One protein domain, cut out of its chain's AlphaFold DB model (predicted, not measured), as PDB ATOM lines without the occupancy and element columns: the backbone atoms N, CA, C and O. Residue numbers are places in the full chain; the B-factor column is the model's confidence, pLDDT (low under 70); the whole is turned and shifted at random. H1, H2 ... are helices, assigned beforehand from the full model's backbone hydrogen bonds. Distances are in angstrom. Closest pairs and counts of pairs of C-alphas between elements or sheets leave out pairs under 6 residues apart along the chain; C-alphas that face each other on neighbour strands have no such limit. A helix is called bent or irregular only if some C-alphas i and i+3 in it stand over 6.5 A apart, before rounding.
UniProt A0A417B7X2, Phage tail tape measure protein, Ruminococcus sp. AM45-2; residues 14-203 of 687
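What this domain is: This is residues 14 to 203 of the 687 residues of the protein "Phage tail tape measure protein" of Ruminococcus sp. AM45-2 (UniProt A0A417B7X2). This is a long, thin rod of helices: H1 sticks out as a bare helical arm with its residues 14 to 44, and its later part lies beside H2, which folds back along it, and H3, which turns again to run beside H1 and on past its end. H4 folds back over the later part of H3 and packs on the end of H1 and the beginning of H2, so the rod is two helical hairpins, H1 with H2 and H3 with H4, set along one another with an arm at one end. The printed part has 190 residues with four named helices, H1 to H4 in that order, and no named strand; its class is all helix. It is extended, with a radius of gyration of the C-alphas of 30.0 A, and its C-alphas span 122 by 25 by 21 A.

Where its parts are: H1 covers residues 14 to 77, 64 residues, and is 93.7 A from first to last C-alpha; it begins with C-alpha 14 at (34.164, -43.416, 64.912) and ends with C-alpha 77 at (2.173, 37.732, 30.766). H2 covers residues 83 to 112 and is 41.2 A long; it is neither bent nor irregular, but only just, as C-alphas 109 and 112 are 6.4 A apart. H3 covers residues 122 to 171 and is 71.7 A long, with a kink of 27 degrees near residue 147. H4 covers residues 178 to 203 and is 37.2 A long, ending with C-alpha 203 at (5.814, 37.007, 48.280).

How they stand to each other: The four helices form an up and down bundle, in which each helix runs against the one before it in the chain. H1 touches H2 with its residues 55 to 76 alone; the closest C-alphas are those of Leu 62 and Leu 100, 5.6 A apart. The two form a helical hairpin, at a shallow tilt of 26 degrees, opposite ways. H1 touches H3 with its residues 48 to 77 alone, the closest C-alphas being those of Ala 77 and Ala 156, 4.3 A apart. These two run the same way at a shallow tilt of 15 degrees. H2 and H3 are near each other, with 8 pairs of C-alphas within 10 A. H3 touches H4 with its residues 146 to 170 alone, and the closest C-alphas, of Gln 160 and Arg 188, are 5.2 A apart. H3 and H4 form a second helical hairpin, opposite ways at a steep tilt of 39 degrees. Residues 83 to 87 of H2 touch residues 186 to 194 of H4; the closest C-alphas are those of Ser 83 and Gly 190, 3.7 A apart, and the helices run the same way at a shallow tilt of 18 degrees. Residues 73 to 77 of H1 touch residues 190 to 195 of H4, with the C-alphas of Ala 77 and Val 191 closest at 5.9 A, at a steep tilt of 41 degrees, opposite ways. In H1 and H4 every O i to N i+4 pair is within hydrogen-bond range; in H2 25 of 26 are, and in H3 44 of 46.

The domain as a whole: The two C-alphas farthest apart are those of Asn 14 and Lys 174, at 122.4 A. Without residues 14 to 44, which stand free, the body has 159 residues and spans 80 by 22 by 20 A. The printed part has no cut. The link from H1 to H2 is tight, with 5 residues, and those from H2 to H3 and from H3 to H4 are short, with 9 and 6. The mean pLDDT of the printed part is 79.3, and 43 residues are under 70, among them 24 to 46 in H1 and 116 to 125, of which 122 to 125 belong to H3.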
ATOM      1  N   ASN A  14      35.400 -44.094  64.511       57.44
ATOM      2  CA  ASN A  14      34.164 -43.416  64.912       57.44
ATOM      3  C   ASN A  14      34.407 -41.972  65.384       57.44
ATOM      4  O   ASN A  14      33.537 -41.126  65.202       57.44
ATOM      5  N   VAL A  15      35.571 -41.681  65.975       59.72
ATOM      6  CA  VAL A  15      35.962 -40.315  66.361       59.72
ATOM      7  C   VAL A  15      36.366 -39.490  65.136       59.72
ATOM      8  O   VAL A  15      35.912 -38.358  65.009       59.72
ATOM      9  N   GLU A  16      37.130 -40.052  64.193       64.94
ATOM     10  CA  GLU A  16      37.459 -39.370  62.930       64.94
ATOM     11  C   GLU A  16      36.214 -39.081  62.077       64.94
ATOM     12  O   GLU A  16      36.090 -37.983  61.528       64.94
ATOM     13  N   ASP A  17      35.268 -40.022  62.007       65.38
ATOM     14  CA  ASP A  17      33.991 -39.836  61.314       65.38
ATOM     15  C   ASP A  17      33.119 -38.786  62.024       65.38
ATOM     16  O   ASP A  17      32.504 -37.948  61.363       65.38
ATOM     17  N   TYR A  18      33.123 -38.749  63.362       64.06
ATOM     18  CA  TYR A  18      32.437 -37.711  64.135       64.06
ATOM     19  C   TYR A  18      33.057 -36.322  63.918       64.06
ATOM     20  O   TYR A  18      32.338 -35.367  63.627       64.06
ATOM     21  N   ASP A  19      34.384 -36.195  63.963       70.38
ATOM     22  CA  ASP A  19      35.091 -34.929  63.733       70.38
ATOM     23  C   ASP A  19      34.968 -34.435  62.286       70.38
ATOM     24  O   ASP A  19      35.026 -33.229  62.015       70.38
ATOM     25  N   LYS A  20      34.800 -35.355  61.330       75.00
ATOM     26  CA  LYS A  20      34.477 -35.027  59.940       75.00
ATOM     27  C   LYS A  20      33.054 -34.482  59.828       75.00
ATOM     28  O   LYS A  20      32.870 -33.403  59.273       75.00
ATOM     29  N   VAL A  21      32.081 -35.162  60.429       69.00
ATOM     30  CA  VAL A  21      30.671 -34.748  60.448       69.00
ATOM     31  C   VAL A  21      30.485 -33.404  61.166       69.00
ATOM     32  O   VAL A  21      29.746 -32.547  60.690       69.00
ATOM     33  N   VAL A  22      31.207 -33.152  62.261       67.12
ATOM     34  CA  VAL A  22      31.191 -31.857  62.964       67.12
ATOM     35  C   VAL A  22      31.819 -30.743  62.119       67.12
ATOM     36  O   VAL A  22      31.316 -29.619  62.130       67.12
ATOM     37  N   ARG A  23      32.890 -31.020  61.362       71.44
ATOM     38  CA  ARG A  23      33.474 -30.042  60.423       71.44
ATOM     39  C   ARG A  23      32.543 -29.739  59.254       71.44
ATOM     40  O   ARG A  23      32.363 -28.569  58.936       71.44
ATOM     41  N   GLU A  24      31.928 -30.757  58.661       69.38
ATOM     42  CA  GLU A  24      30.954 -30.594  57.577       69.38
ATOM     43  C   GLU A  24      29.704 -29.836  58.062       69.38
ATOM     44  O   GLU A  24      29.236 -28.938  57.368       69.38
ATOM     45  N   MET A  25      29.228 -30.085  59.291       60.38
ATOM     46  CA  MET A  25      28.136 -29.310  59.897       60.38
ATOM     47  C   MET A  25      28.519 -27.852  60.182       60.38
ATOM     48  O   MET A  25      27.719 -26.959  59.917       60.38
ATOM     49  N   LYS A  26      29.736 -27.582  60.676       66.44
ATOM     50  CA  LYS A  26      30.224 -26.204  60.871       66.44
ATOM     51  C   LYS A  26      30.382 -25.458  59.547       66.44
ATOM     52  O   LYS A  26      30.050 -24.279  59.484       66.44
ATOM     53  N   GLN A  27      30.852 -26.140  58.503       66.31
ATOM     54  CA  GLN A  27      30.971 -25.574  57.161       66.31
ATOM     55  C   GLN A  27      29.587 -25.285  56.565       66.31
ATOM     56  O   GLN A  27      29.352 -24.175  56.110       66.31
ATOM     57  N   ALA A  28      28.640 -26.220  56.668       61.59
ATOM     58  CA  ALA A  28      27.265 -26.014  56.215       61.59
ATOM     59  C   ALA A  28      26.558 -24.883  56.983       61.59
ATOM     60  O   ALA A  28      25.835 -24.094  56.386       61.59
ATOM     61  N   GLN A  29      26.792 -24.755  58.294       49.22
ATOM     62  CA  GLN A  29      26.255 -23.653  59.096       49.22
ATOM     63  C   GLN A  29      26.860 -22.299  58.687       49.22
ATOM     64  O   GLN A  29      26.127 -21.317  58.583       49.22
ATOM     65  N   ALA A  30      28.167 -22.254  58.403       56.12
ATOM     66  CA  ALA A  30      28.838 -21.064  57.882       56.12
ATOM     67  C   ALA A  30      28.323 -20.685  56.481       56.12
ATOM     68  O   ALA A  30      28.016 -19.519  56.236       56.12
ATOM     69  N   ASP A  31      28.145 -21.665  55.594       56.41
ATOM     70  CA  ASP A  31      27.654 -21.458  54.230       56.41
ATOM     71  C   ASP A  31      26.187 -20.989  54.210       56.41
ATOM     72  O   ASP A  31      25.844 -20.113  53.418       56.41
ATOM     73  N   VAL A  32      25.334 -21.490  55.117       50.75
ATOM     74  CA  VAL A  32      23.948 -21.010  55.299       50.75
ATOM     75  C   VAL A  32      23.927 -19.582  55.854       50.75
ATOM     76  O   VAL A  32      23.230 -18.732  55.305       50.75
ATOM     77  N   SER A  33      24.744 -19.269  56.869       53.12
ATOM     78  CA  SER A  33      24.831 -17.900  57.410       53.12
ATOM     79  C   SER A  33      25.372 -16.882  56.395       53.12
ATOM     80  O   SER A  33      24.858 -15.770  56.291       53.12
ATOM     81  N   GLY A  34      26.349 -17.278  55.571       51.69
ATOM     82  CA  GLY A  34      26.884 -16.444  54.496       51.69
ATOM     83  C   GLY A  34      25.955 -16.335  53.281       51.69
ATOM     84  O   GLY A  34      26.087 -15.396  52.495       51.69
ATOM     85  N   PHE A  35      25.017 -17.270  53.100       45.00
ATOM     86  CA  PHE A  35      23.981 -17.188  52.071       45.00
ATOM     87  C   PHE A  35      22.923 -16.143  52.440       45.00
ATOM     88  O   PHE A  35      22.617 -15.289  51.608       45.00
ATOM     89  N   ASP A  36      22.451 -16.138  53.690       49.53
ATOM     90  CA  ASP A  36      21.516 -15.121  54.182       49.53
ATOM     91  C   ASP A  36      22.133 -13.714  54.131       49.53
ATOM     92  O   ASP A  36      21.500 -12.792  53.624       49.53
ATOM     93  N   GLU A  37      23.399 -13.538  54.528       54.34
ATOM     94  CA  GLU A  37      24.095 -12.248  54.389       54.34
ATOM     95  C   GLU A  37      24.237 -11.796  52.929       54.34
ATOM     96  O   GLU A  37      24.029 -10.620  52.626       54.34
ATOM     97  N   LYS A  38      24.547 -12.705  51.996       55.38
ATOM     98  CA  LYS A  38      24.644 -12.377  50.561       55.38
ATOM     99  C   LYS A  38      23.288 -12.038  49.948       55.38
ATOM    100  O   LYS A  38      23.218 -11.127  49.124       55.38
ATOM    101  N   VAL A  39      22.220 -12.731  50.345       53.00
ATOM    102  CA  VAL A  39      20.845 -12.438  49.911       53.00
ATOM    103  C   VAL A  39      20.364 -11.110  50.502       53.00
ATOM    104  O   VAL A  39      19.786 -10.305  49.777       53.00
ATOM    105  N   ILE A  40      20.668 -10.822  51.771       53.00
ATOM    106  CA  ILE A  40      20.380  -9.532  52.418       53.00
ATOM    107  C   ILE A  40      21.161  -8.399  51.737       53.00
ATOM    108  O   ILE A  40      20.573  -7.375  51.398       53.00
ATOM    109  N   GLN A  41      22.455  -8.579  51.451       56.53
ATOM    110  CA  GLN A  41      23.260  -7.591  50.722       56.53
ATOM    111  C   GLN A  41      22.751  -7.367  49.290       56.53
ATOM    112  O   GLN A  41      22.685  -6.222  48.844       56.53
ATOM    113  N   ALA A  42      22.353  -8.423  48.572       54.72
ATOM    114  CA  ALA A  42      21.781  -8.314  47.230       54.72
ATOM    115  C   ALA A  42      20.409  -7.611  47.235       54.72
ATOM    116  O   ALA A  42      20.210  -6.673  46.461       54.72
ATOM    117  N   ASN A  43      19.512  -7.979  48.157       53.91
ATOM    118  CA  ASN A  43      18.203  -7.336  48.334       53.91
ATOM    119  C   ASN A  43      18.336  -5.860  48.754       53.91
ATOM    120  O   ASN A  43      17.601  -5.001  48.257       53.91
ATOM    121  N   ASN A  44      19.301  -5.537  49.620       60.72
ATOM    122  CA  ASN A  44      19.596  -4.159  50.023       60.72
ATOM    123  C   ASN A  44      20.134  -3.332  48.845       60.72
ATOM    124  O   ASN A  44      19.767  -2.167  48.688       60.72
ATOM    125  N   LYS A  45      20.939  -3.936  47.962       64.56
ATOM    126  CA  LYS A  45      21.478  -3.287  46.755       64.56
ATOM    127  C   LYS A  45      20.408  -3.030  45.687       64.56
ATOM    128  O   LYS A  45      20.406  -1.964  45.067       64.56
ATOM    129  N   GLU A  46      19.476  -3.963  45.494       68.06
ATOM    130  CA  GLU A  46      18.321  -3.788  44.602       68.06
ATOM    131  C   GLU A  46      17.363  -2.704  45.128       68.06
ATOM    132  O   GLU A  46      16.942  -1.816  44.380       68.06
ATOM    133  N   THR A  47      17.107  -2.702  46.440       73.38
ATOM    134  CA  THR A  47      16.288  -1.686  47.119       73.38
ATOM    135  C   THR A  47      16.909  -0.290  47.011       73.38
ATOM    136  O   THR A  47      16.219   0.646  46.602       73.38
ATOM    137  N   PHE A  48      18.213  -0.151  47.278       76.38
ATOM    138  CA  PHE A  48      18.954   1.108  47.116       76.38
ATOM    139  C   PHE A  48      18.874   1.621  45.674       76.38
ATOM    140  O   PHE A  48      18.523   2.778  45.430       76.38
ATOM    141  N   THR A  49      19.141   0.740  44.705       77.56
ATOM    142  CA  THR A  49      19.121   1.082  43.277       77.56
ATOM    143  C   THR A  49      17.752   1.594  42.844       77.56
ATOM    144  O   THR A  49      17.652   2.638  42.191       77.56
ATOM    145  N   LYS A  50      16.679   0.904  43.244       83.12
ATOM    146  CA  LYS A  50      15.301   1.286  42.923       83.12
ATOM    147  C   LYS A  50      14.917   2.625  43.555       83.12
ATOM    148  O   LYS A  50      14.371   3.481  42.861       83.12
ATOM    149  N   GLN A  51      15.246   2.828  44.831       86.31
ATOM    150  CA  GLN A  51      14.953   4.069  45.554       86.31
ATOM    151  C   GLN A  51      15.646   5.284  44.922       86.31
ATOM    152  O   GLN A  51      14.987   6.285  44.642       86.31
ATOM    153  N   TYR A  52      16.950   5.197  44.636       86.06
ATOM    154  CA  TYR A  52      17.689   6.307  44.022       86.06
ATOM    155  C   TYR A  52      17.264   6.573  42.577       86.06
ATOM    156  O   TYR A  52      17.175   7.731  42.175       86.06
ATOM    157  N   THR A  53      16.941   5.532  41.804       86.62
ATOM    158  CA  THR A  53      16.431   5.705  40.434       86.62
ATOM    159  C   THR A  53      15.106   6.471  40.435       86.62
ATOM    160  O   THR A  53      14.973   7.459  39.713       86.62
ATOM    161  N   GLN A  54      14.166   6.088  41.306       90.06
ATOM    162  CA  GLN A  54      12.886   6.789  41.468       90.06
ATOM    163  C   GLN A  54      13.072   8.227  41.967       90.06
ATOM    164  O   GLN A  54      12.380   9.138  41.515       90.06
ATOM    165  N   ALA A  55      14.015   8.461  42.882       90.19
ATOM    166  CA  ALA A  55      14.310   9.802  43.372       90.19
ATOM    167  C   ALA A  55      14.889  10.709  42.275       90.19
ATOM    168  O   ALA A  55      14.452  11.849  42.132       90.19
ATOM    169  N   ILE A  56      15.825  10.201  41.464       88.44
ATOM    170  CA  ILE A  56      16.374  10.921  40.304       88.44
ATOM    171  C   ILE A  56      15.258  11.288  39.320       88.44
ATOM    172  O   ILE A  56      15.239  12.405  38.801       88.44
ATOM    173  N   GLU A  57      14.330  10.368  39.061       91.56
ATOM    174  CA  GLU A  57      13.184  10.604  38.181       91.56
ATOM    175  C   GLU A  57      12.276  11.713  38.727       91.56
ATOM    176  O   GLU A  57      12.051  12.701  38.029       91.56
ATOM    177  N   LYS A  58      11.890  11.656  40.010       93.00
ATOM    178  CA  LYS A  58      11.100  12.721  40.657       93.00
ATOM    179  C   LYS A  58      11.788  14.088  40.630       93.00
ATOM    180  O   LYS A  58      11.127  15.109  40.446       93.00
ATOM    181  N   VAL A  59      13.112  14.139  40.785       92.25
ATOM    182  CA  VAL A  59      13.879  15.393  40.678       92.25
ATOM    183  C   VAL A  59      13.834  15.956  39.249       92.25
ATOM    184  O   VAL A  59      13.672  17.166  39.065       92.25
ATOM    185  N   LYS A  60      13.928  15.095  38.226       90.69
ATOM    186  CA  LYS A  60      13.780  15.494  36.814       90.69
ATOM    187  C   LYS A  60      12.352  15.940  36.488       90.69
ATOM    188  O   LYS A  60      12.183  16.915  35.752       90.69
ATOM    189  N   GLU A  61      11.345  15.274  37.049       93.75
ATOM    190  CA  GLU A  61       9.935  15.668  36.938       93.75
ATOM    191  C   GLU A  61       9.696  17.043  37.562       93.75
ATOM    192  O   GLU A  61       9.083  17.891  36.919       93.75
ATOM    193  N   LEU A  62      10.238  17.305  38.759       91.25
ATOM    194  CA  LEU A  62      10.166  18.618  39.406       91.25
ATOM    195  C   LEU A  62      10.747  19.709  38.501       91.25
ATOM    196  O   LEU A  62      10.073  20.699  38.220       91.25
ATOM    197  N   LYS A  63      11.962  19.501  37.977       89.50
ATOM    198  CA  LYS A  63      12.603  20.442  37.045       89.50
ATOM    199  C   LYS A  63      11.742  20.696  35.802       89.50
ATOM    200  O   LYS A  63      11.573  21.843  35.393       89.50
ATOM    201  N   SER A  64      11.178  19.642  35.218       90.81
ATOM    202  CA  SER A  64      10.323  19.738  34.026       90.81
ATOM    203  C   SER A  64       9.016  20.480  34.321       90.81
ATOM    204  O   SER A  64       8.615  21.352  33.554       90.81
ATOM    205  N   ALA A  65       8.388  20.200  35.465       91.06
ATOM    206  CA  ALA A  65       7.167  20.867  35.905       91.06
ATOM    207  C   ALA A  65       7.384  22.374  36.110       91.06
ATOM    208  O   ALA A  65       6.538  23.179  35.729       91.06
ATOM    209  N   MET A  66       8.543  22.772  36.638       86.94
ATOM    210  CA  MET A  66       8.907  24.184  36.772       86.94
ATOM    211  C   MET A  66       9.118  24.886  35.427       86.94
ATOM    212  O   MET A  66       8.696  26.028  35.254       86.94
ATOM    213  N   GLN A  67       9.743  24.214  34.456       88.75
ATOM    214  CA  GLN A  67       9.902  24.756  33.102       88.75
ATOM    215  C   GLN A  67       8.553  24.921  32.385       88.75
ATOM    216  O   GLN A  67       8.354  25.906  31.666       88.75
ATOM    217  N   ASP A  68       7.626  23.983  32.596       91.31
ATOM    218  CA  ASP A  68       6.256  24.076  32.090       91.31
ATOM    219  C   ASP A  68       5.500  25.248  32.732       91.31
ATOM    220  O   ASP A  68       4.917  26.057  32.009       91.31
ATOM    221  N   LEU A  69       5.587  25.414  34.060       89.19
ATOM    222  CA  LEU A  69       4.997  26.560  34.759       89.19
ATOM    223  C   LEU A  69       5.537  27.889  34.220       89.19
ATOM    224  O   LEU A  69       4.751  28.747  33.832       89.19
ATOM    225  N   TYR A  70       6.857  28.029  34.089       87.06
ATOM    226  CA  TYR A  70       7.461  29.234  33.520       87.06
ATOM    227  C   TYR A  70       6.952  29.543  32.105       87.06
ATOM    228  O   TYR A  70       6.606  30.680  31.778       87.06
ATOM    229  N   SER A  71       6.891  28.524  31.247       89.75
ATOM    230  CA  SER A  71       6.418  28.677  29.868       89.75
ATOM    231  C   SER A  71       4.940  29.071  29.815       89.75
ATOM    232  O   SER A  71       4.534  29.856  28.956       89.75
ATOM    233  N   PHE A  72       4.138  28.545  30.739       90.12
ATOM    234  CA  PHE A  72       2.730  28.883  30.904       90.12
ATOM    235  C   PHE A  72       2.542  30.328  31.392       90.12
ATOM    236  O   PHE A  72       1.784  31.094  30.794       90.12
ATOM    237  N   GLU A  73       3.301  30.749  32.401       85.88
ATOM    238  CA  GLU A  73       3.295  32.119  32.922       85.88
ATOM    239  C   GLU A  73       3.739  33.145  31.886       85.88
ATOM    240  O   GLU A  73       3.123  34.201  31.755       85.88
ATOM    241  N   ALA A  74       4.747  32.809  31.078       88.12
ATOM    242  CA  ALA A  74       5.191  33.651  29.976       88.12
ATOM    243  C   ALA A  74       4.092  33.873  28.927       88.12
ATOM    244  O   ALA A  74       3.989  34.966  28.365       88.12
ATOM    245  N   LYS A  75       3.247  32.868  28.662       88.88
ATOM    246  CA  LYS A  75       2.074  33.025  27.788       88.88
ATOM    247  C   LYS A  75       1.011  33.920  28.435       88.88
ATOM    248  O   LYS A  75       0.461  34.780  27.746       88.88
ATOM    249  N   GLY A  76       0.774  33.774  29.741       83.62
ATOM    250  CA  GLY A  76      -0.122  34.644  30.517       83.62
ATOM    251  C   GLY A  76       0.320  36.110  30.519       83.62
ATOM    252  O   GLY A  76      -0.451  36.994  30.152       83.62
ATOM    253  N   ALA A  77       1.600  36.382  30.795       81.94
ATOM    254  CA  ALA A  77       2.173  37.732  30.766       81.94
ATOM    255  C   ALA A  77       2.096  38.368  29.363       81.94
ATOM    256  O   ALA A  77       1.949  39.582  29.211       81.94
ATOM    257  N   LYS A  78       2.127  37.535  28.314       81.88
ATOM    258  CA  LYS A  78       1.893  37.926  26.917       81.88
ATOM    259  C   LYS A  78       0.413  37.937  26.521       81.88
ATOM    260  O   LYS A  78       0.135  38.091  25.334       81.88
ATOM    261  N   GLY A  79      -0.529  37.776  27.450       78.44
ATOM    262  CA  GLY A  79      -1.970  37.778  27.178       78.44
ATOM    263  C   GLY A  79      -2.400  36.782  26.096       78.44
ATOM    264  O   GLY A  79      -3.312  37.077  25.332       78.44
ATOM    265  N   GLN A  80      -1.694  35.655  25.968       84.25
ATOM    266  CA  GLN A  80      -1.974  34.601  24.981       84.25
ATOM    267  C   GLN A  80      -2.941  33.534  25.516       84.25
ATOM    268  O   GLN A  80      -3.245  32.574  24.815       84.25
ATOM    269  N   ILE A  81      -3.370  33.676  26.768       81.62
ATOM    270  CA  ILE A  81      -4.252  32.762  27.491       81.62
ATOM    271  C   ILE A  81      -5.340  33.619  28.147       81.62
ATOM    272  O   ILE A  81      -5.065  34.754  28.551       81.62
ATOM    273  N   SER A  82      -6.568  33.103  28.218       76.69
ATOM    274  CA  SER A  82      -7.672  33.778  28.907       76.69
ATOM    275  C   SER A  82      -7.428  33.850  30.422       76.69
ATOM    276  O   SER A  82      -6.594  33.123  30.962       76.69
ATOM    277  N   SER A  83      -8.157  34.722  31.127       74.19
ATOM    278  CA  SER A  83      -8.048  34.831  32.591       74.19
ATOM    279  C   SER A  83      -8.365  33.506  33.289       74.19
ATOM    280  O   SER A  83      -7.621  33.070  34.164       74.19
ATOM    281  N   ASP A  84      -9.451  32.852  32.879       75.81
ATOM    282  CA  ASP A  84      -9.956  31.644  33.535       75.81
ATOM    283  C   ASP A  84      -9.042  30.443  33.267       75.81
ATOM    284  O   ASP A  84      -8.690  29.701  34.191       75.81
ATOM    285  N   ASP A  85      -8.572  30.304  32.024       85.06
ATOM    286  CA  ASP A  85      -7.595  29.277  31.648       85.06
ATOM    287  C   ASP A  85      -6.258  29.505  32.357       85.06
ATOM    288  O   ASP A  85      -5.595  28.550  32.765       85.06
ATOM    289  N   PHE A  86      -5.856  30.771  32.535       83.94
ATOM    290  CA  PHE A  86      -4.641  31.110  33.260       83.94
ATOM    291  C   PHE A  86      -4.745  30.716  34.734       83.94
ATOM    292  O   PHE A  86      -3.873  30.009  35.228       83.94
ATOM    293  N   ILE A  87      -5.801  31.139  35.437       76.38
ATOM    294  CA  ILE A  87      -5.966  30.881  36.877       76.38
ATOM    295  C   ILE A  87      -6.046  29.377  37.158       76.38
ATOM    296  O   ILE A  87      -5.347  28.875  38.046       76.38
ATOM    297  N   SER A  88      -6.870  28.651  36.399       85.19
ATOM    298  CA  SER A  88      -7.012  27.197  36.543       85.19
ATOM    299  C   SER A  88      -5.702  26.473  36.214       85.19
ATOM    300  O   SER A  88      -5.162  25.750  37.056       85.19
ATOM    301  N   GLY A  89      -5.113  26.754  35.047       88.06
ATOM    302  CA  GLY A  89      -3.878  26.120  34.593       88.06
ATOM    303  C   GLY A  89      -2.657  26.442  35.457       88.06
ATOM    304  O   GLY A  89      -1.779  25.587  35.599       88.06
ATOM    305  N   PHE A  90      -2.610  27.634  36.060       86.19
ATOM    306  CA  PHE A  90      -1.606  28.032  37.045       86.19
ATOM    307  C   PHE A  90      -1.762  27.227  38.339       86.19
ATOM    308  O   PHE A  90      -0.798  26.627  38.815       86.19
ATOM    309  N   THR A  91      -2.983  27.170  38.880       84.69
ATOM    310  CA  THR A  91      -3.290  26.475  40.139       84.69
ATOM    311  C   THR A  91      -2.912  24.997  40.069       84.69
ATOM    312  O   THR A  91      -2.255  24.482  40.978       84.69
ATOM    313  N   ASP A  92      -3.258  24.322  38.971       90.88
ATOM    314  CA  ASP A  92      -2.959  22.901  38.776       90.88
ATOM    315  C   ASP A  92      -1.452  22.627  38.713       90.88
ATOM    316  O   ASP A  92      -0.939  21.727  39.389       90.88
ATOM    317  N   ARG A  93      -0.715  23.441  37.949       91.81
ATOM    318  CA  ARG A  93       0.748  23.338  37.827       91.81
ATOM    319  C   ARG A  93       1.445  23.611  39.147       91.81
ATOM    320  O   ARG A  93       2.320  22.843  39.547       91.81
ATOM    321  N   PHE A  94       1.028  24.663  39.846       85.94
ATOM    322  CA  PHE A  94       1.590  25.030  41.140       85.94
ATOM    323  C   PHE A  94       1.354  23.929  42.183       85.94
ATOM    324  O   PHE A  94       2.271  23.546  42.912       85.94
ATOM    325  N   LYS A  95       0.151  23.339  42.209       89.31
ATOM    326  CA  LYS A  95      -0.174  22.198  43.074       89.31
ATOM    327  C   LYS A  95       0.694  20.974  42.765       89.31
ATOM    328  O   LYS A  95       1.165  20.319  43.696       89.31
ATOM    329  N   ASN A  96       0.934  20.679  41.485       92.94
ATOM    330  CA  ASN A  96       1.818  19.588  41.072       92.94
ATOM    331  C   ASN A  96       3.273  19.825  41.516       92.94
ATOM    332  O   ASN A  96       3.879  18.948  42.128       92.94
ATOM    333  N   ILE A  97       3.809  21.027  41.282       89.88
ATOM    334  CA  ILE A  97       5.166  21.408  41.706       89.88
ATOM    335  C   ILE A  97       5.314  21.286  43.218       89.88
ATOM    336  O   ILE A  97       6.292  20.705  43.681       89.88
ATOM    337  N   LYS A  98       4.335  21.770  43.993       88.31
ATOM    338  CA  LYS A  98       4.358  21.659  45.455       88.31
ATOM    339  C   LYS A  98       4.464  20.200  45.905       88.31
ATOM    340  O   LYS A  98       5.339  19.873  46.700       88.31
ATOM    341  N   LYS A  99       3.643  19.312  45.335       92.94
ATOM    342  CA  LYS A  99       3.682  17.872  45.628       92.94
ATOM    343  C   LYS A  99       5.027  17.243  45.247       92.94
ATOM    344  O   LYS A  99       5.571  16.446  46.010       92.94
ATOM    345  N   LEU A 100       5.570  17.564  44.071       93.12
ATOM    346  CA  LEU A 100       6.871  17.050  43.623       93.12
ATOM    347  C   LEU A 100       8.011  17.539  44.525       93.12
ATOM    348  O   LEU A 100       8.866  16.743  44.905       93.12
ATOM    349  N   LYS A 101       7.984  18.814  44.926       90.00
ATOM    350  CA  LYS A 101       8.961  19.408  45.841       90.00
ATOM    351  C   LYS A 101       8.934  18.735  47.211       90.00
ATOM    352  O   LYS A 101       9.983  18.316  47.679       90.00
ATOM    353  N   GLU A 102       7.751  18.532  47.794       91.69
ATOM    354  CA  GLU A 102       7.592  17.799  49.061       91.69
ATOM    355  C   GLU A 102       8.218  16.394  48.989       91.69
ATOM    356  O   GLU A 102       8.975  16.015  49.876       91.69
ATOM    357  N   ASN A 103       7.986  15.652  47.897       92.00
ATOM    358  CA  ASN A 103       8.589  14.327  47.696       92.00
ATOM    359  C   ASN A 103      10.123  14.370  47.597       92.00
ATOM    360  O   ASN A 103      10.807  13.482  48.110       92.00
ATOM    361  N   VAL A 104      10.662  15.359  46.881       92.12
ATOM    362  CA  VAL A 104      12.109  15.531  46.698       92.12
ATOM    363  C   VAL A 104      12.775  15.912  48.021       92.12
ATOM    364  O   VAL A 104      13.796  15.318  48.376       92.12
ATOM    365  N   ASP A 105      12.175  16.840  48.767       89.69
ATOM    366  CA  ASP A 105      12.665  17.305  50.065       89.69
ATOM    367  C   ASP A 105      12.595  16.183  51.118       89.69
ATOM    368  O   ASP A 105      13.538  15.990  51.891       89.69
ATOM    369  N   GLU A 106      11.522  15.383  51.117       92.00
ATOM    370  CA  GLU A 106      11.369  14.228  52.006       92.00
ATOM    371  C   GLU A 106      12.429  13.154  51.732       92.00
ATOM    372  O   GLU A 106      13.085  12.689  52.667       92.00
ATOM    373  N   PHE A 107      12.672  12.809  50.460       90.94
ATOM    374  CA  PHE A 107      13.746  11.880  50.097       90.94
ATOM    375  C   PHE A 107      15.118  12.421  50.512       90.94
ATOM    376  O   PHE A 107      15.929  11.685  51.082       90.94
ATOM    377  N   LYS A 108      15.379  13.716  50.269       88.06
ATOM    378  CA  LYS A 108      16.642  14.353  50.652       88.06
ATOM    379  C   LYS A 108      16.863  14.235  52.160       88.06
ATOM    380  O   LYS A 108      17.944  13.839  52.584       88.06
ATOM    381  N   LYS A 109      15.841  14.547  52.959       88.69
ATOM    382  CA  LYS A 109      15.912  14.559  54.425       88.69
ATOM    383  C   LYS A 109      16.005  13.159  55.034       88.69
ATOM    384  O   LYS A 109      16.839  12.944  55.905       88.69
ATOM    385  N   ASN A 110      15.155  12.231  54.598       86.56
ATOM    386  CA  ASN A 110      14.943  10.955  55.287       86.56
ATOM    387  C   ASN A 110      15.748   9.793  54.693       86.56
ATOM    388  O   ASN A 110      15.969   8.799  55.379       86.56
ATOM    389  N   THR A 111      16.162   9.874  53.427       84.44
ATOM    390  CA  THR A 111      16.855   8.768  52.744       84.44
ATOM    391  C   THR A 111      18.270   9.159  52.349       84.44
ATOM    392  O   THR A 111      19.218   8.482  52.728       84.44
ATOM    393  N   TYR A 112      18.442  10.274  51.637       83.38
ATOM    394  CA  TYR A 112      19.762  10.691  51.162       83.38
ATOM    395  C   TYR A 112      20.728  11.007  52.314       83.38
ATOM    396  O   TYR A 112      21.854  10.522  52.290       83.38
ATOM    397  N   GLN A 113      20.300  11.773  53.330       80.69
ATOM    398  CA  GLN A 113      21.173  12.092  54.476       80.69
ATOM    399  C   GLN A 113      21.562  10.850  55.287       80.69
ATOM    400  O   GLN A 113      22.706  10.749  55.711       80.69
ATOM    401  N   ASN A 114      20.642   9.896  55.457       79.00
ATOM    402  CA  ASN A 114      20.902   8.663  56.209       79.00
ATOM    403  C   ASN A 114      21.840   7.703  55.463       79.00
ATOM    404  O   ASN A 114      22.570   6.952  56.093       79.00
ATOM    405  N   ASN A 115      21.854   7.762  54.130       74.69
ATOM    406  CA  ASN A 115      22.674   6.895  53.283       74.69
ATOM    407  C   ASN A 115      24.026   7.524  52.896       74.69
ATOM    408  O   ASN A 115      24.756   6.941  52.095       74.69
ATOM    409  N   LYS A 116      24.340   8.728  53.398       65.50
ATOM    410  CA  LYS A 116      25.530   9.501  53.006       65.50
ATOM    411  C   LYS A 116      26.843   8.804  53.380       65.50
ATOM    412  O   LYS A 116      27.824   8.962  52.655       65.50
ATOM    413  N   ASP A 117      26.827   8.012  54.451       63.03
ATOM    414  CA  ASP A 117      28.012   7.352  55.007       63.03
ATOM    415  C   ASP A 117      28.127   5.855  54.612       63.03
ATOM    416  O   ASP A 117      29.173   5.259  54.837       63.03
ATOM    417  N   ASP A 118      27.108   5.274  53.950       60.19
ATOM    418  CA  ASP A 118      26.993   3.832  53.605       60.19
ATOM    419  C   ASP A 118      27.240   3.514  52.102       60.19
ATOM    420  O   ASP A 118      26.882   2.450  51.579       60.19
ATOM    421  N   ALA A 119      27.821   4.444  51.336       56.25
ATOM    422  CA  ALA A 119      28.016   4.309  49.884       56.25
ATOM    423  C   ALA A 119      29.233   3.432  49.499       56.25
ATOM    424  O   ALA A 119      30.128   3.866  48.772       56.25
ATOM    425  N   ASP A 120      29.250   2.172  49.937       54.84
ATOM    426  CA  ASP A 120      30.425   1.286  49.842       54.84
ATOM    427  C   ASP A 120      30.626   0.579  48.484       54.84
ATOM    428  O   ASP A 120      31.653  -0.058  48.254       54.84
ATOM    429  N   SER A 121      29.684   0.685  47.534       64.00
ATOM    430  CA  SER A 121      29.826   0.068  46.199       64.00
ATOM    431  C   SER A 121      29.868   1.091  45.061       64.00
ATOM    432  O   SER A 121      29.141   2.083  45.085       64.00
ATOM    433  N   VAL A 122      30.659   0.813  44.014       60.34
ATOM    434  CA  VAL A 122      30.817   1.669  42.812       60.34
ATOM    435  C   VAL A 122      29.467   2.075  42.195       60.34
ATOM    436  O   VAL A 122      29.291   3.214  41.769       60.34
ATOM    437  N   LEU A 123      28.486   1.164  42.184       64.56
ATOM    438  CA  LEU A 123      27.136   1.440  41.680       64.56
ATOM    439  C   LEU A 123      26.370   2.426  42.580       64.56
ATOM    440  O   LEU A 123      25.686   3.312  42.070       64.56
ATOM    441  N   ASN A 124      26.513   2.300  43.902       69.50
ATOM    442  CA  ASN A 124      25.870   3.201  44.859       69.50
ATOM    443  C   ASN A 124      26.467   4.610  44.756       69.50
ATOM    444  O   ASN A 124      25.712   5.577  44.721       69.50
ATOM    445  N   GLN A 125      27.791   4.723  44.608       69.81
ATOM    446  CA  GLN A 125      28.475   6.003  44.388       69.81
ATOM    447  C   GLN A 125      28.019   6.689  43.092       69.81
ATOM    448  O   GLN A 125      27.762   7.892  43.086       69.81
ATOM    449  N   LEU A 126      27.846   5.927  42.002       76.00
ATOM    450  CA  LEU A 126      27.342   6.462  40.733       76.00
ATOM    451  C   LEU A 126      25.905   6.995  40.859       76.00
ATOM    452  O   LEU A 126      25.605   8.089  40.384       76.00
ATOM    453  N   LEU A 127      25.008   6.236  41.493       78.56
ATOM    454  CA  LEU A 127      23.615   6.649  41.709       78.56
ATOM    455  C   LEU A 127      23.509   7.861  42.637       78.56
ATOM    456  O   LEU A 127      22.714   8.763  42.374       78.56
ATOM    457  N   PHE A 128      24.337   7.904  43.679       81.88
ATOM    458  CA  PHE A 128      24.420   9.029  44.600       81.88
ATOM    459  C   PHE A 128      24.859  10.307  43.875       81.88
ATOM    460  O   PHE A 128      24.160  11.318  43.939       81.88
ATOM    461  N   GLY A 129      25.942  10.236  43.091       79.12
ATOM    462  CA  GLY A 129      26.417  11.357  42.276       79.12
ATOM    463  C   GLY A 129      25.409  11.793  41.206       79.12
ATOM    464  O   GLY A 129      25.220  12.987  40.979       79.12
ATOM    465  N   ASN A 130      24.693  10.849  40.585       82.31
ATOM    466  CA  ASN A 130      23.626  11.160  39.630       82.31
ATOM    467  C   ASN A 130      22.443  11.885  40.288       82.31
ATOM    468  O   ASN A 130      21.899  12.818  39.694       82.31
ATOM    469  N   TYR A 131      22.050  11.476  41.498       87.44
ATOM    470  CA  TYR A 131      21.026  12.172  42.275       87.44
ATOM    471  C   TYR A 131      21.483  13.574  42.672       87.44
ATOM    472  O   TYR A 131      20.742  14.527  42.456       87.44
ATOM    473  N   GLU A 132      22.701  13.724  43.190       85.75
ATOM    474  CA  GLU A 132      23.237  15.022  43.608       85.75
ATOM    475  C   GLU A 132      23.348  16.000  42.438       85.75
ATOM    476  O   GLU A 132      22.925  17.153  42.553       85.75
ATOM    477  N   LYS A 133      23.800  15.520  41.276       86.44
ATOM    478  CA  LYS A 133      23.796  16.299  40.037       86.44
ATOM    479  C   LYS A 133      22.380  16.714  39.637       86.44
ATOM    480  O   LYS A 133      22.143  17.890  39.387       86.44
ATOM    481  N   ALA A 134      21.431  15.776  39.599       85.75
ATOM    482  CA  ALA A 134      20.047  16.081  39.234       85.75
ATOM    483  C   ALA A 134      19.404  17.084  40.207       85.75
ATOM    484  O   ALA A 134      18.679  17.981  39.777       85.75
ATOM    485  N   PHE A 135      19.673  16.938  41.506       88.31
ATOM    486  CA  PHE A 135      19.160  17.809  42.558       88.31
ATOM    487  C   PHE A 135      19.733  19.221  42.421       88.31
ATOM    488  O   PHE A 135      18.962  20.171  42.340       88.31
ATOM    489  N   THR A 136      21.054  19.343  42.267       87.12
ATOM    490  CA  THR A 136      21.737  20.628  42.040       87.12
ATOM    491  C   THR A 136      21.223  21.319  40.773       87.12
ATOM    492  O   THR A 136      20.892  22.502  40.794       87.12
ATOM    493  N   ASP A 137      21.066  20.576  39.672       82.81
ATOM    494  CA  ASP A 137      20.498  21.092  38.420       82.81
ATOM    495  C   ASP A 137      19.052  21.601  38.594       82.81
ATOM    496  O   ASP A 137      18.614  22.514  37.881       82.81
ATOM    497  N   SER A 138      18.284  20.982  39.495       86.06
ATOM    498  CA  SER A 138      16.912  21.371  39.834       86.06
ATOM    499  C   SER A 138      16.884  22.609  40.735       86.06
ATOM    500  O   SER A 138      16.121  23.533  40.462       86.06
ATOM    501  N   GLU A 139      17.765  22.697  41.737       83.69
ATOM    502  CA  GLU A 139      17.938  23.889  42.583       83.69
ATOM    503  C   GLU A 139      18.382  25.111  41.782       83.69
ATOM    504  O   GLU A 139      17.814  26.192  41.939       83.69
ATOM    505  N   GLN A 140      19.322  24.941  40.849       83.50
ATOM    506  CA  GLN A 140      19.704  26.024  39.947       83.50
ATOM    507  C   GLN A 140      18.515  26.467  39.083       83.50
ATOM    508  O   GLN A 140      18.274  27.661  38.922       83.50
ATOM    509  N   SER A 141      17.723  25.514  38.576       79.88
ATOM    510  CA  SER A 141      16.512  25.830  37.807       79.88
ATOM    511  C   SER A 141      15.456  26.554  38.658       79.88
ATOM    512  O   SER A 141      14.782  27.443  38.139       79.88
ATOM    513  N   MET A 142      15.337  26.219  39.951       77.44
ATOM    514  CA  MET A 142      14.495  26.928  40.926       77.44
ATOM    515  C   MET A 142      14.952  28.374  41.118       77.44
ATOM    516  O   MET A 142      14.152  29.295  40.965       77.44
ATOM    517  N   SER A 143      16.243  28.581  41.369       77.81
ATOM    518  CA  SER A 143      16.816  29.917  41.543       77.81
ATOM    519  C   SER A 143      16.676  30.779  40.277       77.81
ATOM    520  O   SER A 143      16.311  31.954  40.350       77.81
ATOM    521  N   ASP A 144      16.916  30.204  39.096       79.50
ATOM    522  CA  ASP A 144      16.756  30.898  37.814       79.50
ATOM    523  C   ASP A 144      15.294  31.271  37.539       79.50
ATOM    524  O   ASP A 144      15.013  32.328  36.967       79.50
ATOM    525  N   TYR A 145      14.359  30.397  37.915       77.50
ATOM    526  CA  TYR A 145      12.927  30.635  37.774       77.50
ATOM    527  C   TYR A 145      12.474  31.844  38.601       77.50
ATOM    528  O   TYR A 145      11.795  32.718  38.067       77.50
ATOM    529  N   GLU A 146      12.931  31.972  39.846       71.12
ATOM    530  CA  GLU A 146      12.609  33.118  40.705       71.12
ATOM    531  C   GLU A 146      13.040  34.461  40.095       71.12
ATOM    532  O   GLU A 146      12.274  35.428  40.103       71.12
ATOM    533  N   ASN A 147      14.234  34.525  39.491       75.00
ATOM    534  CA  ASN A 147      14.691  35.728  38.787       75.00
ATOM    535  C   ASN A 147      13.797  36.045  37.580       75.00
ATOM    536  O   ASN A 147      13.464  37.203  37.321       75.00
ATOM    537  N   LYS A 148      13.350  35.017  36.858       81.94
ATOM    538  CA  LYS A 148      12.475  35.182  35.695       81.94
ATOM    539  C   LYS A 148      11.046  35.590  36.074       81.94
ATOM    540  O   LYS A 148      10.435  36.340  35.314       81.94
ATOM    541  N   ILE A 149      10.530  35.185  37.241       82.00
ATOM    542  CA  ILE A 149       9.199  35.596  37.728       82.00
ATOM    543  C   ILE A 149       9.111  37.120  37.866       82.00
ATOM    544  O   ILE A 149       8.125  37.710  37.429       82.00
ATOM    545  N   THR A 150      10.142  37.784  38.403       83.19
ATOM    546  CA  THR A 150      10.144  39.259  38.520       83.19
ATOM    547  C   THR A 150      10.046  39.945  37.153       83.19
ATOM    548  O   THR A 150       9.295  40.911  36.986       83.19
ATOM    549  N   THR A 151      10.720  39.393  36.139       86.44
ATOM    550  CA  THR A 151      10.638  39.866  34.750       86.44
ATOM    551  C   THR A 151       9.234  39.662  34.181       86.44
ATOM    552  O   THR A 151       8.671  40.583  33.589       86.44
ATOM    553  N   LEU A 152       8.635  38.485  34.386       85.81
ATOM    554  CA  LEU A 152       7.271  38.198  33.939       85.81
ATOM    555  C   LEU A 152       6.235  39.091  34.629       85.81
ATOM    556  O   LEU A 152       5.329  39.587  33.964       85.81
ATOM    557  N   MET A 153       6.390  39.346  35.930       87.62
ATOM    558  CA  MET A 153       5.519  40.242  36.695       87.62
ATOM    559  C   MET A 153       5.563  41.654  36.105       87.62
ATOM    560  O   MET A 153       4.526  42.259  35.840       87.62
ATOM    561  N   THR A 154       6.768  42.151  35.840       88.25
ATOM    562  CA  THR A 154       7.014  43.465  35.240       88.25
ATOM    563  C   THR A 154       6.386  43.571  33.842       88.25
ATOM    564  O   THR A 154       5.721  44.559  33.524       88.25
ATOM    565  N   GLN A 155       6.525  42.527  33.018       88.62
ATOM    566  CA  GLN A 155       5.909  42.449  31.687       88.62
ATOM    567  C   GLN A 155       4.379  42.409  31.748       88.62
ATOM    568  O   GLN A 155       3.721  43.125  30.989       88.62
ATOM    569  N   ALA A 156       3.813  41.603  32.649       86.81
ATOM    570  CA  ALA A 156       2.373  41.522  32.859       86.81
ATOM    571  C   ALA A 156       1.822  42.886  33.299       86.81
ATOM    572  O   ALA A 156       0.885  43.393  32.686       86.81
ATOM    573  N   TYR A 157       2.461  43.538  34.274       89.62
ATOM    574  CA  TYR A 157       2.066  44.871  34.725       89.62
ATOM    575  C   TYR A 157       2.114  45.898  33.586       89.62
ATOM    576  O   TYR A 157       1.117  46.556  33.293       89.62
ATOM    577  N   SER A 158       3.236  45.980  32.864       88.31
ATOM    578  CA  SER A 158       3.390  46.883  31.715       88.31
ATOM    579  C   SER A 158       2.305  46.665  30.653       88.31
ATOM    580  O   SER A 158       1.696  47.619  30.160       88.31
ATOM    581  N   ARG A 159       1.992  45.404  30.330       87.38
ATOM    582  CA  ARG A 159       0.942  45.070  29.367       87.38
ATOM    583  C   ARG A 159      -0.453  45.426  29.877       87.38
ATOM    584  O   ARG A 159      -1.238  45.975  29.107       87.38
ATOM    585  N   GLN A 160      -0.762  45.143  31.141       88.44
ATOM    586  CA  GLN A 160      -2.036  45.506  31.769       88.44
ATOM    587  C   GLN A 160      -2.262  47.018  31.692       88.44
ATOM    588  O   GLN A 160      -3.317  47.465  31.243       88.44
ATOM    589  N   ARG A 161      -1.235  47.797  32.023       86.94
ATOM    590  CA  ARG A 161      -1.226  49.256  31.926       86.94
ATOM    591  C   ARG A 161      -1.411  49.777  30.498       86.94
ATOM    592  O   ARG A 161      -2.230  50.666  30.270       86.94
ATOM    593  N   LYS A 162      -0.725  49.183  29.516       86.56
ATOM    594  CA  LYS A 162      -0.913  49.512  28.095       86.56
ATOM    595  C   LYS A 162      -2.349  49.246  27.632       86.56
ATOM    596  O   LYS A 162      -2.933  50.082  26.948       86.56
ATOM    597  N   LEU A 163      -2.926  48.110  28.024       86.31
ATOM    598  CA  LEU A 163      -4.307  47.763  27.688       86.31
ATOM    599  C   LEU A 163      -5.311  48.724  28.343       86.31
ATOM    600  O   LEU A 163      -6.245  49.144  27.665       86.31
ATOM    601  N   SER A 164      -5.100  49.130  29.603       86.88
ATOM    602  CA  SER A 164      -5.917  50.173  30.245       86.88
ATOM    603  C   SER A 164      -5.857  51.495  29.471       86.88
ATOM    604  O   SER A 164      -6.898  52.074  29.170       86.88
ATOM    605  N   ASN A 165      -4.664  51.945  29.068       84.75
ATOM    606  CA  ASN A 165      -4.496  53.177  28.285       84.75
ATOM    607  C   ASN A 165      -5.194  53.107  26.915       84.75
ATOM    608  O   ASN A 165      -5.820  54.079  26.489       84.75
ATOM    609  N   ASP A 166      -5.137  51.962  26.235       85.44
ATOM    610  CA  ASP A 166      -5.884  51.742  24.995       85.44
ATOM    611  C   ASP A 166      -7.402  51.788  25.222       85.44
ATOM    612  O   ASP A 166      -8.128  52.377  24.423       85.44
ATOM    613  N   LEU A 167      -7.891  51.196  26.315       86.12
ATOM    614  CA  LEU A 167      -9.312  51.213  26.652       86.12
ATOM    615  C   LEU A 167      -9.804  52.633  26.973       86.12
ATOM    616  O   LEU A 167     -10.906  52.986  26.558       86.12
ATOM    617  N   TYR A 168      -8.989  53.476  27.621       81.75
ATOM    618  CA  TYR A 168      -9.302  54.899  27.811       81.75
ATOM    619  C   TYR A 168      -9.456  55.630  26.472       81.75
ATOM    620  O   TYR A 168     -10.421  56.369  26.284       81.75
ATOM    621  N   LYS A 169      -8.555  55.380  25.509       82.81
ATOM    622  CA  LYS A 169      -8.670  55.933  24.147       82.81
ATOM    623  C   LYS A 169      -9.945  55.463  23.447       82.81
ATOM    624  O   LYS A 169     -10.607  56.266  22.799       82.81
ATOM    625  N   MET A 170     -10.288  54.180  23.576       81.50
ATOM    626  CA  MET A 170     -11.497  53.615  22.968       81.50
ATOM    627  C   MET A 170     -12.769  54.203  23.581       81.50
ATOM    628  O   MET A 170     -13.643  54.632  22.839       81.50
ATOM    629  N   ALA A 171     -12.852  54.287  24.911       74.88
ATOM    630  CA  ALA A 171     -13.986  54.897  25.609       74.88
ATOM    631  C   ALA A 171     -14.149  56.395  25.287       74.88
ATOM    632  O   ALA A 171     -15.260  56.917  25.311       74.88
ATOM    633  N   GLY A 172     -13.046  57.076  24.959       68.00
ATOM    634  CA  GLY A 172     -13.034  58.451  24.463       68.00
ATOM    635  C   GLY A 172     -13.389  58.621  22.985       68.00
ATOM    636  O   GLY A 172     -13.390  59.740  22.486       68.00
ATOM    637  N   ASN A 173     -13.656  57.544  22.250       72.25
ATOM    638  CA  ASN A 173     -14.126  57.617  20.873       72.25
ATOM    639  C   ASN A 173     -15.630  57.335  20.859       72.25
ATOM    640  O   ASN A 173     -16.070  56.362  21.443       72.25
ATOM    641  N   LYS A 174     -16.442  58.130  20.160       64.88
ATOM    642  CA  LYS A 174     -17.889  57.873  20.057       64.88
ATOM    643  C   LYS A 174     -18.215  56.563  19.318       64.88
ATOM    644  O   LYS A 174     -19.225  55.934  19.613       64.88
ATOM    645  N   ASN A 175     -17.388  56.170  18.349       69.88
ATOM    646  CA  ASN A 175     -17.700  55.110  17.383       69.88
ATOM    647  C   ASN A 175     -16.868  53.833  17.601       69.88
ATOM    648  O   ASN A 175     -16.551  53.135  16.639       69.88
ATOM    649  N   TYR A 176     -16.446  53.548  18.833       72.00
ATOM    650  CA  TYR A 176     -15.689  52.327  19.114       72.00
ATOM    651  C   TYR A 176     -16.587  51.077  19.030       72.00
ATOM    652  O   TYR A 176     -17.793  51.139  19.273       72.00
ATOM    653  N   SER A 177     -15.995  49.924  18.711       82.38
ATOM    654  CA  SER A 177     -16.702  48.643  18.739       82.38
ATOM    655  C   SER A 177     -16.824  48.122  20.172       82.38
ATOM    656  O   SER A 177     -15.824  47.889  20.856       82.38
ATOM    657  N   GLU A 178     -18.057  47.891  20.618       81.44
ATOM    658  CA  GLU A 178     -18.349  47.319  21.937       81.44
ATOM    659  C   GLU A 178     -17.753  45.910  22.100       81.44
ATOM    660  O   GLU A 178     -17.277  45.549  23.180       81.44
ATOM    661  N   GLN A 179     -17.708  45.143  21.004       84.62
ATOM    662  CA  GLN A 179     -17.058  43.839  20.971       84.62
ATOM    663  C   GLN A 179     -15.546  43.976  21.192       84.62
ATOM    664  O   GLN A 179     -15.008  43.350  22.102       84.62
ATOM    665  N   GLU A 180     -14.869  44.840  20.426       85.81
ATOM    666  CA  GLU A 180     -13.419  45.048  20.563       85.81
ATOM    667  C   GLU A 180     -13.050  45.575  21.956       85.81
ATOM    668  O   GLU A 180     -12.035  45.180  22.534       85.81
ATOM    669  N   TYR A 181     -13.884  46.452  22.523       85.12
ATOM    670  CA  TYR A 181     -13.697  46.960  23.880       85.12
ATOM    671  C   TYR A 181     -13.791  45.833  24.909       85.12
ATOM    672  O   TYR A 181     -12.935  45.720  25.786       85.12
ATOM    673  N   THR A 182     -14.808  44.979  24.792       87.25
ATOM    674  CA  THR A 182     -15.017  43.843  25.697       87.25
ATOM    675  C   THR A 182     -13.872  42.840  25.595       87.25
ATOM    676  O   THR A 182     -13.326  42.418  26.613       87.25
ATOM    677  N   GLU A 183     -13.435  42.510  24.379       87.12
ATOM    678  CA  GLU A 183     -12.285  41.636  24.144       87.12
ATOM    679  C   GLU A 183     -11.005  42.203  24.768       87.12
ATOM    680  O   GLU A 183     -10.286  41.495  25.478       87.12
ATOM    681  N   LYS A 184     -10.731  43.497  24.572       87.19
ATOM    682  CA  LYS A 184      -9.550  44.156  25.142       87.19
ATOM    683  C   LYS A 184      -9.639  44.277  26.673       87.19
ATOM    684  O   LYS A 184      -8.625  44.101  27.350       87.19
ATOM    685  N   MET A 185     -10.831  44.495  27.234       86.50
ATOM    686  CA  MET A 185     -11.074  44.485  28.682       86.50
ATOM    687  C   MET A 185     -10.822  43.096  29.281       86.50
ATOM    688  O   MET A 185     -10.144  42.975  30.302       86.50
ATOM    689  N   ASN A 186     -11.279  42.037  28.610       85.38
ATOM    690  CA  ASN A 186     -11.023  40.655  29.017       85.38
ATOM    691  C   ASN A 186      -9.525  40.325  28.980       85.38
ATOM    692  O   ASN A 186      -9.002  39.739  29.928       85.38
ATOM    693  N   GLN A 187      -8.806  40.766  27.942       85.31
ATOM    694  CA  GLN A 187      -7.345  40.640  27.883       85.31
ATOM    695  C   GLN A 187      -6.666  41.373  29.047       85.31
ATOM    696  O   GLN A 187      -5.764  40.827  29.680       85.31
ATOM    697  N   ARG A 188      -7.101  42.600  29.355       88.75
ATOM    698  CA  ARG A 188      -6.564  43.405  30.460       88.75
ATOM    699  C   ARG A 188      -6.778  42.715  31.807       88.75
ATOM    700  O   ARG A 188      -5.846  42.656  32.605       88.75
ATOM    701  N   ASN A 189      -7.969  42.165  32.037       86.44
ATOM    702  CA  ASN A 189      -8.304  41.436  33.260       86.44
ATOM    703  C   ASN A 189      -7.502  40.134  33.389       86.44
ATOM    704  O   ASN A 189      -6.980  39.856  34.465       86.44
ATOM    705  N   GLY A 190      -7.319  39.387  32.294       82.12
ATOM    706  CA  GLY A 190      -6.478  38.187  32.298       82.12
ATOM    707  C   GLY A 190      -5.021  38.487  32.636       82.12
ATOM    708  O   GLY A 190      -4.433  37.837  33.496       82.12
ATOM    709  N   VAL A 191      -4.450  39.538  32.041       87.00
ATOM    710  CA  VAL A 191      -3.080  39.962  32.360       87.00
ATOM    711  C   VAL A 191      -2.972  40.481  33.802       87.00
ATOM    712  O   VAL A 191      -1.961  40.231  34.458       87.00
ATOM    713  N   GLN A 192      -4.003  41.153  34.332       87.81
ATOM    714  CA  GLN A 192      -4.043  41.543  35.746       87.81
ATOM    715  C   GLN A 192      -4.027  40.316  36.664       87.81
ATOM    716  O   GLN A 192      -3.246  40.282  37.611       87.81
ATOM    717  N   ALA A 193      -4.841  39.299  36.373       84.81
ATOM    718  CA  ALA A 193      -4.843  38.055  37.137       84.81
ATOM    719  C   ALA A 193      -3.462  37.378  37.110       84.81
ATOM    720  O   ALA A 193      -2.981  36.919  38.147       84.81
ATOM    721  N   THR A 194      -2.780  37.388  35.957       85.62
ATOM    722  CA  THR A 194      -1.389  36.925  35.857       85.62
ATOM    723  C   THR A 194      -0.438  37.740  36.730       85.62
ATOM    724  O   THR A 194       0.355  37.152  37.460       85.62
ATOM    725  N   TYR A 195      -0.516  39.072  36.699       88.56
ATOM    726  CA  TYR A 195       0.315  39.930  37.549       88.56
ATOM    727  C   TYR A 195       0.122  39.619  39.043       88.56
ATOM    728  O   TYR A 195       1.110  39.407  39.745       88.56
ATOM    729  N   GLU A 196      -1.122  39.527  39.519       87.25
ATOM    730  CA  GLU A 196      -1.417  39.240  40.930       87.25
ATOM    731  C   GLU A 196      -0.940  37.841  41.348       87.25
ATOM    732  O   GLU A 196      -0.374  37.672  42.430       87.25
ATOM    733  N   ALA A 197      -1.089  36.839  40.475       84.19
ATOM    734  CA  ALA A 197      -0.581  35.492  40.724       84.19
ATOM    735  C   ALA A 197       0.955  35.461  40.831       84.19
ATOM    736  O   ALA A 197       1.504  34.822  41.732       84.19
ATOM    737  N   LEU A 198       1.660  36.180  39.951       85.38
ATOM    738  CA  LEU A 198       3.123  36.296  39.993       85.38
ATOM    739  C   LEU A 198       3.589  37.074  41.235       85.38
ATOM    740  O   LEU A 198       4.537  36.658  41.904       85.38
ATOM    741  N   LYS A 199       2.889  38.155  41.604       86.56
ATOM    742  CA  LYS A 199       3.149  38.932  42.827       86.56
ATOM    743  C   LYS A 199       3.000  38.067  44.082       86.56
ATOM    744  O   LYS A 199       3.868  38.091  44.958       86.56
ATOM    745  N   ALA A 200       1.939  37.265  44.158       84.00
ATOM    746  CA  ALA A 200       1.717  36.337  45.264       84.00
ATOM    747  C   ALA A 200       2.832  35.283  45.373       84.00
ATOM    748  O   ALA A 200       3.271  34.960  46.477       84.00
ATOM    749  N   GLN A 201       3.337  34.779  44.243       78.75
ATOM    750  CA  GLN A 201       4.453  33.831  44.235       78.75
ATOM    751  C   GLN A 201       5.764  34.440  44.721       78.75
ATOM    752  O   GLN A 201       6.441  33.819  45.537       78.75
ATOM    753  N   ILE A 202       6.101  35.657  44.282       79.38
ATOM    754  CA  ILE A 202       7.284  36.374  44.782       79.38
ATOM    755  C   ILE A 202       7.200  36.507  46.303       79.38
ATOM    756  O   ILE A 202       8.153  36.167  47.000       79.38
ATOM    757  N   LYS A 203       6.036  36.900  46.833       78.44
ATOM    758  CA  LYS A 203       5.814  37.007  48.280       78.44
ATOM    759  C   LYS A 203       5.997  35.667  49.005       78.44
ATOM    760  O   LYS A 203       6.570  35.628  50.089       78.44
TER     761      LYS A 203